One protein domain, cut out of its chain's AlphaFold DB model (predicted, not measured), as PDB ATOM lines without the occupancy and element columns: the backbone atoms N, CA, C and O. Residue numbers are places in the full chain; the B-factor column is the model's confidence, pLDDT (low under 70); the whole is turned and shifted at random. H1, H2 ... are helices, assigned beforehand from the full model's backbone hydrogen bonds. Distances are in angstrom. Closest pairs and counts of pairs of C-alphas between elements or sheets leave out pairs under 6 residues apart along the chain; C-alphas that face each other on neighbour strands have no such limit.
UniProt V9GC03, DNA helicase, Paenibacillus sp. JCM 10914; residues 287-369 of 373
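Overview. This is residues 287 to 369 of the 373 residues of the protein "DNA helicase" of Paenibacillus sp. JCM 10914 (UniProt V9GC03). The model is a flat, open C: H1, the hairpin of H2 and H3 make one limb, the long helix H5 makes the other, and the short helix H4 with the link after it joins the two at one end. H4 packs on H3, while H1 touches no helix but is near H2, and H5 touches no helix but is near H4; residues 362 to 369, of which 362 to 368 belong to H5, stick out at the far end of that limb, and residues 295 to 301 stick out beside H1. The 83 printed residues have five named helices, H1 to H5 in chain order, and no named strand; the class is all helix. The whole is only just loose, close to compact, with a radius of gyration of the C-alphas of 14.6 A and spans of 40 by 37 by 18 A.

Along the chain. H5, residues 351 to 368, is 25.4 A long and ends at C-alpha 368 at (100.011, 280.510, 372.433). H4 is residues 337 to 342, H3 residues 317 to 324 and H2 residues 307 to 313. H1, residues 287 to 296, is 14.5 A long and begins at C-alpha 287 at (87.793, 257.102, 360.409).

Arrangement. H5 is close to but not clearly touching H4, the closest C-alphas being those of Leu 341 and Val 353, 6.8 A apart. H4 touches H3 at a steep tilt of 53 degrees, with the C-alphas of Asn 324 and Ala 337 closest at 5.1 A. H3 and H2 touch as a helical hairpin at a shallow tilt of 25 degrees, closest at the C-alphas of Phe 311 and Gly 317, 4.6 A. H1 is close to but not clearly touching H2, with the C-alphas of Ser 287 and Ser 313 closest at 5.4 A. H1 and H5 are apart. In H1 to H5 every O i to N i+4 pair is within hydrogen-bond range.

Size, cuts and confidence. The C-alphas farthest apart, of Ile 332 and Lys 369, are 43.1 A apart. The printed part has no cut. The link from H3 to H4 is long; in it residues 331, 332 and 334 have pLDDT under 70.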
ATOM      1  N   SER A 287      87.236 255.756 360.231       82.94
ATOM      2  CA  SER A 287      87.793 257.102 360.409       82.94
ATOM      3  C   SER A 287      87.036 257.860 361.493       82.94
ATOM      4  O   SER A 287      87.652 258.410 362.410       82.94
ATOM      5  N   GLU A 288      85.705 257.820 361.446       87.12
ATOM      6  CA  GLU A 288      84.874 258.445 362.474       87.12
ATOM      7  C   GLU A 288      85.077 257.770 363.834       87.12
ATOM      8  O   GLU A 288      85.241 258.439 364.860       87.12
ATOM      9  N   LYS A 289      85.163 256.433 363.856       90.94
ATOM     10  CA  LYS A 289      85.416 255.708 365.100       90.94
ATOM     11  C   LYS A 289      86.772 256.069 365.710       90.94
ATOM     12  O   LYS A 289      86.845 256.282 366.922       90.94
ATOM     13  N   LEU A 290      87.825 256.170 364.897       88.94
ATOM     14  CA  LEU A 290      89.155 256.589 365.343       88.94
ATOM     15  C   LEU A 290      89.146 258.018 365.890       88.94
ATOM     16  O   LEU A 290      89.756 258.255 366.930       88.94
ATOM     17  N   ARG A 291      88.421 258.945 365.250       86.00
ATOM     18  CA  ARG A 291      88.265 260.330 365.725       86.00
ATOM     19  C   ARG A 291      87.657 260.376 367.127       86.00
ATOM     20  O   ARG A 291      88.194 261.052 368.002       86.00
ATOM     21  N   ILE A 292      86.583 259.618 367.358       89.94
ATOM     22  CA  ILE A 292      85.919 259.525 368.669       89.94
ATOM     23  C   ILE A 292      86.852 258.905 369.718       89.94
ATOM     24  O   ILE A 292      86.974 259.421 370.828       89.94
ATOM     25  N   GLU A 293      87.541 257.806 369.391       89.88
ATOM     26  CA  GLU A 293      88.495 257.181 370.318       89.88
ATOM     27  C   GLU A 293      89.650 258.130 370.662       89.88
ATOM     28  O   GLU A 293      90.042 258.209 371.822       89.88
ATOM     29  N   LYS A 294      90.144 258.911 369.696       88.56
ATOM     30  CA  LYS A 294      91.189 259.914 369.927       88.56
ATOM     31  C   LYS A 294      90.747 261.080 370.802       88.56
ATOM     32  O   LYS A 294      91.575 261.615 371.526       88.56
ATOM     33  N   GLN A 295      89.470 261.460 370.774       90.69
ATOM     34  CA  GLN A 295      88.935 262.456 371.709       90.69
ATOM     35  C   GLN A 295      88.923 261.932 373.147       90.69
ATOM     36  O   GLN A 295      89.258 262.665 374.072       90.69
ATOM     37  N   ASN A 296      88.576 260.656 373.326       90.31
ATOM     38  CA  ASN A 296      88.564 260.016 374.641       90.31
ATOM     39  C   ASN A 296      89.976 259.686 375.148       90.31
ATOM     40  O   ASN A 296      90.218 259.700 376.353       90.31
ATOM     41  N   TYR A 297      90.905 259.398 374.233       89.88
ATOM     42  CA  TYR A 297      92.293 259.052 374.527       89.88
ATOM     43  C   TYR A 297      93.256 259.884 373.663       89.88
ATOM     44  O   TYR A 297      93.830 259.361 372.697       89.88
ATOM     45  N   PRO A 298      93.462 261.173 373.998       88.00
ATOM     46  CA  PRO A 298      94.300 262.081 373.209       88.00
ATOM     47  C   PRO A 298      95.715 261.543 372.968       88.00
ATOM     48  O   PRO A 298      96.209 261.585 371.838       88.00
ATOM     49  N   ASP A 299      96.309 260.907 373.979       88.69
ATOM     50  CA  ASP A 299      97.683 260.388 373.942       88.69
ATOM     51  C   ASP A 299      97.815 258.997 373.297       88.69
ATOM     52  O   ASP A 299      98.912 258.446 373.205       88.69
ATOM     53  N   ALA A 300      96.715 258.391 372.834       88.44
ATOM     54  CA  ALA A 300      96.761 257.051 372.253       88.44
ATOM     55  C   ALA A 300      97.617 257.014 370.977       88.44
ATOM     56  O   ALA A 300      97.439 257.819 370.066       88.44
ATOM     57  N   LEU A 301      98.516 256.045 370.842       88.75
ATOM     58  CA  LEU A 301      99.227 255.841 369.579       88.75
ATOM     59  C   LEU A 301      98.352 255.041 368.608       88.75
ATOM     60  O   LEU A 301      97.757 254.032 368.984       88.75
ATOM     61  N   LEU A 302      98.287 255.491 367.352       88.19
ATOM     62  CA  LEU A 302      97.551 254.815 366.285       88.19
ATOM     63  C   LEU A 302      98.525 254.077 365.369       88.19
ATOM     64  O   LEU A 302      99.430 254.683 364.795       88.19
ATOM     65  N   LEU A 303      98.316 252.772 365.221       88.88
ATOM     66  CA  LEU A 303      99.089 251.918 364.325       88.88
ATOM     67  C   LEU A 303      98.224 251.529 363.128       88.88
ATOM     68  O   LEU A 303      97.091 251.077 363.289       88.88
ATOM     69  N   PHE A 304      98.774 251.693 361.928       87.12
ATOM     70  CA  PHE A 304      98.114 251.363 360.668       87.12
ATOM     71  C   PHE A 304      98.955 250.352 359.901       87.12
ATOM     72  O   PHE A 304     100.180 250.435 359.905       87.12
ATOM     73  N   LEU A 305      98.296 249.431 359.194       86.12
ATOM     74  CA  LEU A 305      98.983 248.470 358.328       86.12
ATOM     75  C   LEU A 305      99.599 249.142 357.092       86.12
ATOM     76  O   LEU A 305     100.654 248.734 356.624       86.12
ATOM     77  N   LEU A 306      98.928 250.167 356.558       86.44
ATOM     78  CA  LEU A 306      99.358 250.899 355.369       86.44
ATOM     79  C   LEU A 306      99.519 252.381 355.693       86.44
ATOM     80  O   LEU A 306      98.611 252.994 356.262       86.44
ATOM     81  N   ASN A 307     100.624 252.975 355.235       86.12
ATOM     82  CA  ASN A 307     100.897 254.405 355.404       86.12
ATOM     83  C   ASN A 307      99.770 255.276 354.840       86.12
ATOM     84  O   ASN A 307      99.372 256.245 355.473       86.12
ATOM     85  N   GLN A 308      99.170 254.888 353.712       87.38
ATOM     86  CA  GLN A 308      98.050 255.626 353.130       87.38
ATOM     87  C   GLN A 308      96.871 255.787 354.105       87.38
ATOM     88  O   GLN A 308      96.349 256.888 354.248       87.38
ATOM     89  N   LYS A 309      96.505 254.724 354.834       86.81
ATOM     90  CA  LYS A 309      95.382 254.754 355.785       86.81
ATOM     91  C   LYS A 309      95.626 255.714 356.944       86.81
ATOM     92  O   LYS A 309      94.688 256.359 357.404       86.81
ATOM     93  N   ARG A 310      96.884 255.854 357.374       88.00
ATOM     94  CA  ARG A 310      97.281 256.856 358.368       88.00
ATOM     95  C   ARG A 310      96.952 258.265 357.879       88.00
ATOM     96  O   ARG A 310      96.310 259.014 358.607       88.00
ATOM     97  N   PHE A 311      97.355 258.618 356.661       89.06
ATOM     98  CA  PHE A 311      97.109 259.956 356.116       89.06
ATOM     99  C   PHE A 311      95.634 260.188 355.777       89.06
ATOM    100  O   PHE A 311      95.121 261.272 356.043       89.06
ATOM    101  N   ASP A 312      94.923 259.173 355.271       87.62
ATOM    102  CA  ASP A 312      93.475 259.255 355.051       87.62
ATOM    103  C   ASP A 312      92.732 259.587 356.364       87.62
ATOM    104  O   ASP A 312      91.837 260.428 356.362       87.62
ATOM    105  N   SER A 313      93.147 259.000 357.499       84.38
ATOM    106  CA  SER A 313      92.487 259.197 358.804       84.38
ATOM    107  C   SER A 313      92.548 260.630 359.347       84.38
ATOM    108  O   SER A 313      91.733 261.002 360.189       84.38
ATOM    109  N   ILE A 314      93.487 261.439 358.852       85.12
ATOM    110  CA  ILE A 314      93.655 262.851 359.224       85.12
ATOM    111  C   ILE A 314      93.287 263.803 358.073       85.12
ATOM    112  O   ILE A 314      93.609 264.985 358.125       85.12
ATOM    113  N   GLY A 315      92.656 263.296 357.006       87.19
ATOM    114  CA  GLY A 315      92.282 264.094 355.832       87.19
ATOM    115  C   GLY A 315      93.447 264.469 354.906       87.19
ATOM    116  O   GLY A 315      93.258 265.225 353.958       87.19
ATOM    117  N   ALA A 316      94.646 263.923 355.129       89.94
ATOM    118  CA  ALA A 316      95.855 264.192 354.343       89.94
ATOM    119  C   ALA A 316      96.128 263.135 353.252       89.94
ATOM    120  O   ALA A 316      97.212 263.097 352.666       89.94
ATOM    121  N   GLY A 317      95.162 262.257 352.969       91.06
ATOM    122  CA  GLY A 317      95.313 261.145 352.027       91.06
ATOM    123  C   GLY A 317      95.731 261.569 350.616       91.06
ATOM    124  O   GLY A 317      96.623 260.961 350.020       91.06
ATOM    125  N   ASP A 318      95.130 262.640 350.091       93.88
ATOM    126  CA  ASP A 318      95.457 263.166 348.758       93.88
ATOM    127  C   ASP A 318      96.861 263.765 348.696       93.88
ATOM    128  O   ASP A 318      97.569 263.579 347.702       93.88
ATOM    129  N   LEU A 319      97.288 264.441 349.766       92.75
ATOM    130  CA  LEU A 319      98.639 264.984 349.877       92.75
ATOM    131  C   LEU A 319      99.670 263.852 349.842       92.75
ATOM    132  O   LEU A 319     100.592 263.892 349.027       92.75
ATOM    133  N   TYR A 320      99.460 262.810 350.651       93.56
ATOM    134  CA  TYR A 320     100.320 261.630 350.658       93.56
ATOM    135  C   TYR A 320     100.392 260.963 349.283       93.56
ATOM    136  O   TYR A 320     101.488 260.705 348.793       93.56
ATOM    137  N   ARG A 321      99.247 260.734 348.621       93.44
ATOM    138  CA  ARG A 321      99.208 260.141 347.270       93.44
ATOM    139  C   ARG A 321     100.024 260.954 346.267       93.44
ATOM    140  O   ARG A 321     100.771 260.370 345.487       93.44
ATOM    141  N   LYS A 322      99.908 262.286 346.292       93.62
ATOM    142  CA  LYS A 322     100.679 263.155 345.392       93.62
ATOM    143  C   LYS A 322     102.176 263.048 345.643       93.62
ATOM    144  O   LYS A 322     102.904 262.839 344.682       93.62
ATOM    145  N   TYR A 323     102.622 263.142 346.897       93.00
ATOM    146  CA  TYR A 323     104.044 263.018 347.240       93.00
ATOM    147  C   TYR A 323     104.591 261.633 346.895       93.00
ATOM    148  O   TYR A 323     105.626 261.527 346.252       93.00
ATOM    149  N   ASN A 324     103.866 260.574 347.242       90.44
ATOM    150  CA  ASN A 324     104.284 259.199 346.981       90.44
ATOM    151  C   ASN A 324     104.412 258.871 345.481       90.44
ATOM    152  O   ASN A 324     105.130 257.946 345.120       90.44
ATOM    153  N   ASN A 325     103.729 259.619 344.609       90.75
ATOM    154  CA  ASN A 325     103.819 259.466 343.154       90.75
ATOM    155  C   ASN A 325     104.913 260.337 342.509       90.75
ATOM    156  O   ASN A 325     105.106 260.260 341.296       90.75
ATOM    157  N   MET A 326     105.611 261.186 343.269       89.62
ATOM    158  CA  MET A 326     106.721 261.976 342.734       89.62
ATOM    159  C   MET A 326     107.962 261.099 342.580       89.62
ATOM    160  O   MET A 326     108.339 260.385 343.507       89.62
ATOM    161  N   GLU A 327     108.663 261.223 341.451       83.19
ATOM    162  CA  GLU A 327     109.921 260.501 341.194       83.19
ATOM    163  C   GLU A 327     110.958 260.728 342.307       83.19
ATOM    164  O   GLU A 327     111.639 259.793 342.733       83.19
ATOM    165  N   ARG A 328     110.998 261.952 342.854       81.50
ATOM    166  CA  ARG A 328     111.858 262.354 343.978       81.50
ATOM    167  C   ARG A 328     111.646 261.528 345.255       81.50
ATOM    168  O   ARG A 328     112.586 261.397 346.029       81.50
ATOM    169  N   TYR A 329     110.447 260.984 345.460       84.44
ATOM    170  CA  TYR A 329     110.076 260.170 346.626       84.44
ATOM    171  C   TYR A 329     109.769 258.720 346.245       84.44
ATOM    172  O   TYR A 329     109.137 257.990 347.012       84.44
ATOM    173  N   SER A 330     110.190 258.306 345.046       72.69
ATOM    174  CA  SER A 330     110.086 256.919 344.607       72.69
ATOM    175  C   SER A 330     110.919 255.999 345.501       72.69
ATOM    176  O   SER A 330     111.868 256.432 346.153       72.69
ATOM    177  N   PHE A 331     110.579 254.708 345.500       53.62
ATOM    178  CA  PHE A 331     111.181 253.697 346.377       53.62
ATOM    179  C   PHE A 331     112.717 253.647 346.323       53.62
ATOM    180  O   PHE A 331     113.334 253.213 347.283       53.62
ATOM    181  N   ILE A 332     113.327 254.098 345.224       49.62
ATOM    182  CA  ILE A 332     114.775 254.063 344.976       49.62
ATOM    183  C   ILE A 332     115.527 255.210 345.680       49.62
ATOM    184  O   ILE A 332     116.747 255.152 345.840       49.62
ATOM    185  N   GLN A 333     114.826 256.271 346.083       72.62
ATOM    186  CA  GLN A 333     115.438 257.503 346.577       72.62
ATOM    187  C   GLN A 333     115.696 257.474 348.091       72.62
ATOM    188  O   GLN A 333     115.114 256.684 348.829       72.62
ATOM    189  N   GLN A 334     116.576 258.367 348.554       69.69
ATOM    190  CA  GLN A 334     117.051 258.426 349.944       69.69
ATOM    191  C   GLN A 334     115.939 258.664 350.983       69.69
ATOM    192  O   GLN A 334     116.056 258.194 352.111       69.69
ATOM    193  N   TYR A 335     114.880 259.395 350.621       77.50
ATOM    194  CA  TYR A 335     113.782 259.748 351.523       77.50
ATOM    195  C   TYR A 335     112.439 259.356 350.914       77.50
ATOM    196  O   TYR A 335     112.169 259.652 349.748       77.50
ATOM    197  N   SER A 336     111.572 258.740 351.718       86.06
ATOM    198  CA  SER A 336     110.205 258.424 351.311       86.06
ATOM    199  C   SER A 336     109.257 259.608 351.526       86.06
ATOM    200  O   SER A 336     109.519 260.521 352.311       86.06
ATOM    201  N   ALA A 337     108.085 259.557 350.886       88.81
ATOM    202  CA  ALA A 337     107.009 260.517 351.144       88.81
ATOM    203  C   ALA A 337     106.587 260.543 352.626       88.81
ATOM    204  O   ALA A 337     106.163 261.575 353.135       88.81
ATOM    205  N   VAL A 338     106.711 259.412 353.325       88.19
ATOM    206  CA  VAL A 338     106.381 259.289 354.749       88.19
ATOM    207  C   VAL A 338     107.380 260.071 355.594       88.19
ATOM    208  O   VAL A 338     106.959 260.871 356.426       88.19
ATOM    209  N   ASP A 339     108.678 259.881 355.345       85.56
ATOM    210  CA  ASP A 339     109.750 260.547 356.096       85.56
ATOM    211  C   ASP A 339     109.603 262.065 356.024       85.56
ATOM    212  O   ASP A 339     109.702 262.763 357.030       85.56
ATOM    213  N   VAL A 340     109.278 262.568 354.835       89.44
ATOM    214  CA  VAL A 340     109.098 263.996 354.589       89.44
ATOM    215  C   VAL A 340     107.812 264.530 355.216       89.44
ATOM    216  O   VAL A 340     107.837 265.575 355.854       89.44
ATOM    217  N   LEU A 341     106.676 263.847 355.053       91.19
ATOM    218  CA  LEU A 341     105.377 264.379 355.488       91.19
ATOM    219  C   LEU A 341     105.146 264.314 357.006       91.19
ATOM    220  O   LEU A 341     104.144 264.843 357.482       91.19
ATOM    221  N   ILE A 342     106.024 263.649 357.758       87.06
ATOM    222  CA  ILE A 342     105.914 263.510 359.220       87.06
ATOM    223  C   ILE A 342     107.012 264.274 359.955       87.06
ATOM    224  O   ILE A 342     106.806 264.643 361.107       87.06
ATOM    225  N   ASN A 343     108.168 264.490 359.328       84.56
ATOM    226  CA  ASN A 343     109.276 265.190 359.958       84.56
ATOM    227  C   ASN A 343     108.993 266.700 360.024       84.56
ATOM    228  O   ASN A 343     109.167 267.414 359.041       84.56
ATOM    229  N   ASP A 344     108.583 267.193 361.183       84.50
ATOM    230  CA  ASP A 344     108.334 268.615 361.443       84.50
ATOM    231  C   ASP A 344     109.600 269.408 361.813       84.50
ATOM    232  O   ASP A 344     109.544 270.623 362.004       84.50
ATOM    233  N   SER A 345     110.761 268.748 361.868       81.94
ATOM    234  CA  SER A 345     112.025 269.391 362.220       81.94
ATOM    235  C   SER A 345     112.586 270.282 361.106       81.94
ATOM    236  O   SER A 345     112.284 270.147 359.914       81.94
ATOM    237  N   LEU A 346     113.515 271.160 361.496       80.12
ATOM    238  CA  LEU A 346     114.279 271.992 360.565       80.12
ATOM    239  C   LEU A 346     115.197 271.181 359.636       80.12
ATOM    240  O   LEU A 346     115.666 271.733 358.641       80.12
ATOM    241  N   ASP A 347     115.413 269.895 359.903       80.81
ATOM    242  CA  ASP A 347     116.250 269.017 359.084       80.81
ATOM    243  C   ASP A 347     115.450 268.268 358.006       80.81
ATOM    244  O   ASP A 347     115.988 267.406 357.309       80.81
ATOM    245  N   ASN A 348     114.162 268.592 357.830       84.69
ATOM    246  CA  ASN A 348     113.356 268.004 356.766       84.69
ATOM    247  C   ASN A 348     113.967 268.301 355.371       84.69
ATOM    248  O   ASN A 348     114.193 269.471 355.033       84.69
ATOM    249  N   PRO A 349     114.229 267.265 354.543       83.12
ATOM    250  CA  PRO A 349     114.903 267.412 353.251       83.12
ATOM    251  C   PRO A 349     114.019 268.009 352.139       83.12
ATOM    252  O   PRO A 349     114.530 268.382 351.076       83.12
ATOM    253  N   ASP A 350     112.702 268.113 352.341       91.31
ATOM    254  CA  ASP A 350     111.803 268.840 351.444       91.31
ATOM    255  C   ASP A 350     111.608 270.277 351.940       91.31
ATOM    256  O   ASP A 350     110.992 270.535 352.973       91.31
ATOM    257  N   ILE A 351     112.115 271.229 351.155       89.81
ATOM    258  CA  ILE A 351     112.082 272.662 351.465       89.81
ATOM    259  C   ILE A 351     110.646 273.186 351.619       89.81
ATOM    260  O   ILE A 351     110.400 274.035 352.475       89.81
ATOM    261  N   LEU A 352     109.701 272.701 350.810       92.00
ATOM    262  CA  LEU A 352     108.310 273.137 350.876       92.00
ATOM    263  C   LEU A 352     107.643 272.599 352.142       92.00
ATOM    264  O   LEU A 352     107.006 273.364 352.862       92.00
ATOM    265  N   VAL A 353     107.804 271.308 352.434       92.62
ATOM    266  CA  VAL A 353     107.209 270.704 353.638       92.62
ATOM    267  C   VAL A 353     107.818 271.299 354.906       92.62
ATOM    268  O   VAL A 353     107.078 271.677 355.812       92.62
ATOM    269  N   LYS A 354     109.139 271.505 354.926       92.25
ATOM    270  CA  LYS A 354     109.838 272.243 355.985       92.25
ATOM    271  C   LYS A 354     109.229 273.626 356.211       92.25
ATOM    272  O   LYS A 354     108.911 273.980 357.343       92.25
ATOM    273  N   LEU A 355     109.044 274.407 355.144       93.50
ATOM    274  CA  LEU A 355     108.446 275.741 355.236       93.50
ATOM    275  C   LEU A 355     107.025 275.682 355.814       93.50
ATOM    276  O   LEU A 355     106.682 276.501 356.661       93.50
ATOM    277  N   LEU A 356     106.208 274.715 355.388       92.50
ATOM    278  CA  LEU A 356     104.840 274.550 355.887       92.50
ATOM    279  C   LEU A 356     104.806 274.226 357.387       92.50
ATOM    280  O   LEU A 356     104.021 274.839 358.112       92.50
ATOM    281  N   PHE A 357     105.675 273.331 357.868       92.69
ATOM    282  CA  PHE A 357     105.789 273.043 359.301       92.69
ATOM    283  C   PHE A 357     106.269 274.258 360.095       92.69
ATOM    284  O   PHE A 357     105.676 274.575 361.124       92.69
ATOM    285  N   MET A 358     107.257 275.003 359.586       91.44
ATOM    286  CA  MET A 358     107.702 276.250 360.217       91.44
ATOM    287  C   MET A 358     106.566 277.274 360.328       91.44
ATOM    288  O   MET A 358     106.387 277.885 361.377       91.44
ATOM    289  N   VAL A 359     105.773 277.455 359.267       93.06
ATOM    290  CA  VAL A 359     104.616 278.365 359.289       93.06
ATOM    291  C   VAL A 359     103.565 277.895 360.295       93.06
ATOM    292  O   VAL A 359     103.018 278.728 361.018       93.06
ATOM    293  N   ASN A 360     103.297 276.587 360.380       90.94
ATOM    294  CA  ASN A 360     102.378 276.050 361.384       90.94
ATOM    295  C   ASN A 360     102.888 276.303 362.807       90.94
ATOM    296  O   ASN A 360     102.127 276.800 363.631       90.94
ATOM    297  N   GLN A 361     104.173 276.047 363.069       89.75
ATOM    298  CA  GLN A 361     104.787 276.292 364.373       89.75
ATOM    299  C   GLN A 361     104.683 277.768 364.771       89.75
ATOM    300  O   GLN A 361     104.214 278.077 365.860       89.75
ATOM    301  N   ILE A 362     105.006 278.692 363.857       90.62
ATOM    302  CA  ILE A 362     104.847 280.137 364.091       90.62
ATOM    303  C   ILE A 362     103.384 280.478 364.404       90.62
ATOM    304  O   ILE A 362     103.108 281.273 365.298       90.62
ATOM    305  N   ALA A 363     102.426 279.894 363.681       91.56
ATOM    306  CA  ALA A 363     101.010 280.137 363.929       91.56
ATOM    307  C   ALA A 363     100.552 279.598 365.295       91.56
ATOM    308  O   ALA A 363      99.740 280.243 365.964       91.56
ATOM    309  N   GLU A 364     101.056 278.437 365.717       90.44
ATOM    310  CA  GLU A 364     100.804 277.876 367.045       90.44
ATOM    311  C   GLU A 364     101.418 278.742 368.142       90.44
ATOM    312  O   GLU A 364     100.708 279.118 369.074       90.44
ATOM    313  N   ASP A 365     102.671 279.163 367.979       89.94
ATOM    314  CA  ASP A 365     103.358 280.040 368.924       89.94
ATOM    315  C   ASP A 365     102.663 281.407 369.038       89.94
ATOM    316  O   ASP A 365     102.474 281.947 370.130       89.94
ATOM    317  N   TYR A 366     102.188 281.960 367.917       90.81
ATOM    318  CA  TYR A 366     101.391 283.186 367.919       90.81
ATOM    319  C   TYR A 366     100.106 283.017 368.739       90.81
ATOM    320  O   TYR A 366      99.780 283.859 369.578       90.81
ATOM    321  N   ARG A 367      99.375 281.912 368.530       91.69
ATOM    322  CA  ARG A 367      98.141 281.603 369.274       91.69
ATOM    323  C   ARG A 367      98.412 281.358 370.756       91.69
ATOM    324  O   ARG A 367      97.606 281.766 371.589       91.69
ATOM    325  N   ALA A 368      99.542 280.734 371.073       91.44
ATOM    326  CA  ALA A 368     100.011 280.510 372.433       91.44
ATOM    327  C   ALA A 368     100.581 281.778 373.094       91.44
ATOM    328  O   ALA A 368     100.860 281.761 374.292       91.44
ATOM    329  N   LYS A 369     100.716 282.885 372.344       89.50
ATOM    330  CA  LYS A 369     101.373 284.132 372.770       89.50
ATOM    331  C   LYS A 369     102.823 283.917 373.226       89.50
ATOM    332  O   LYS A 369     103.299 284.622 374.108       89.50
TER     333      LYS A 369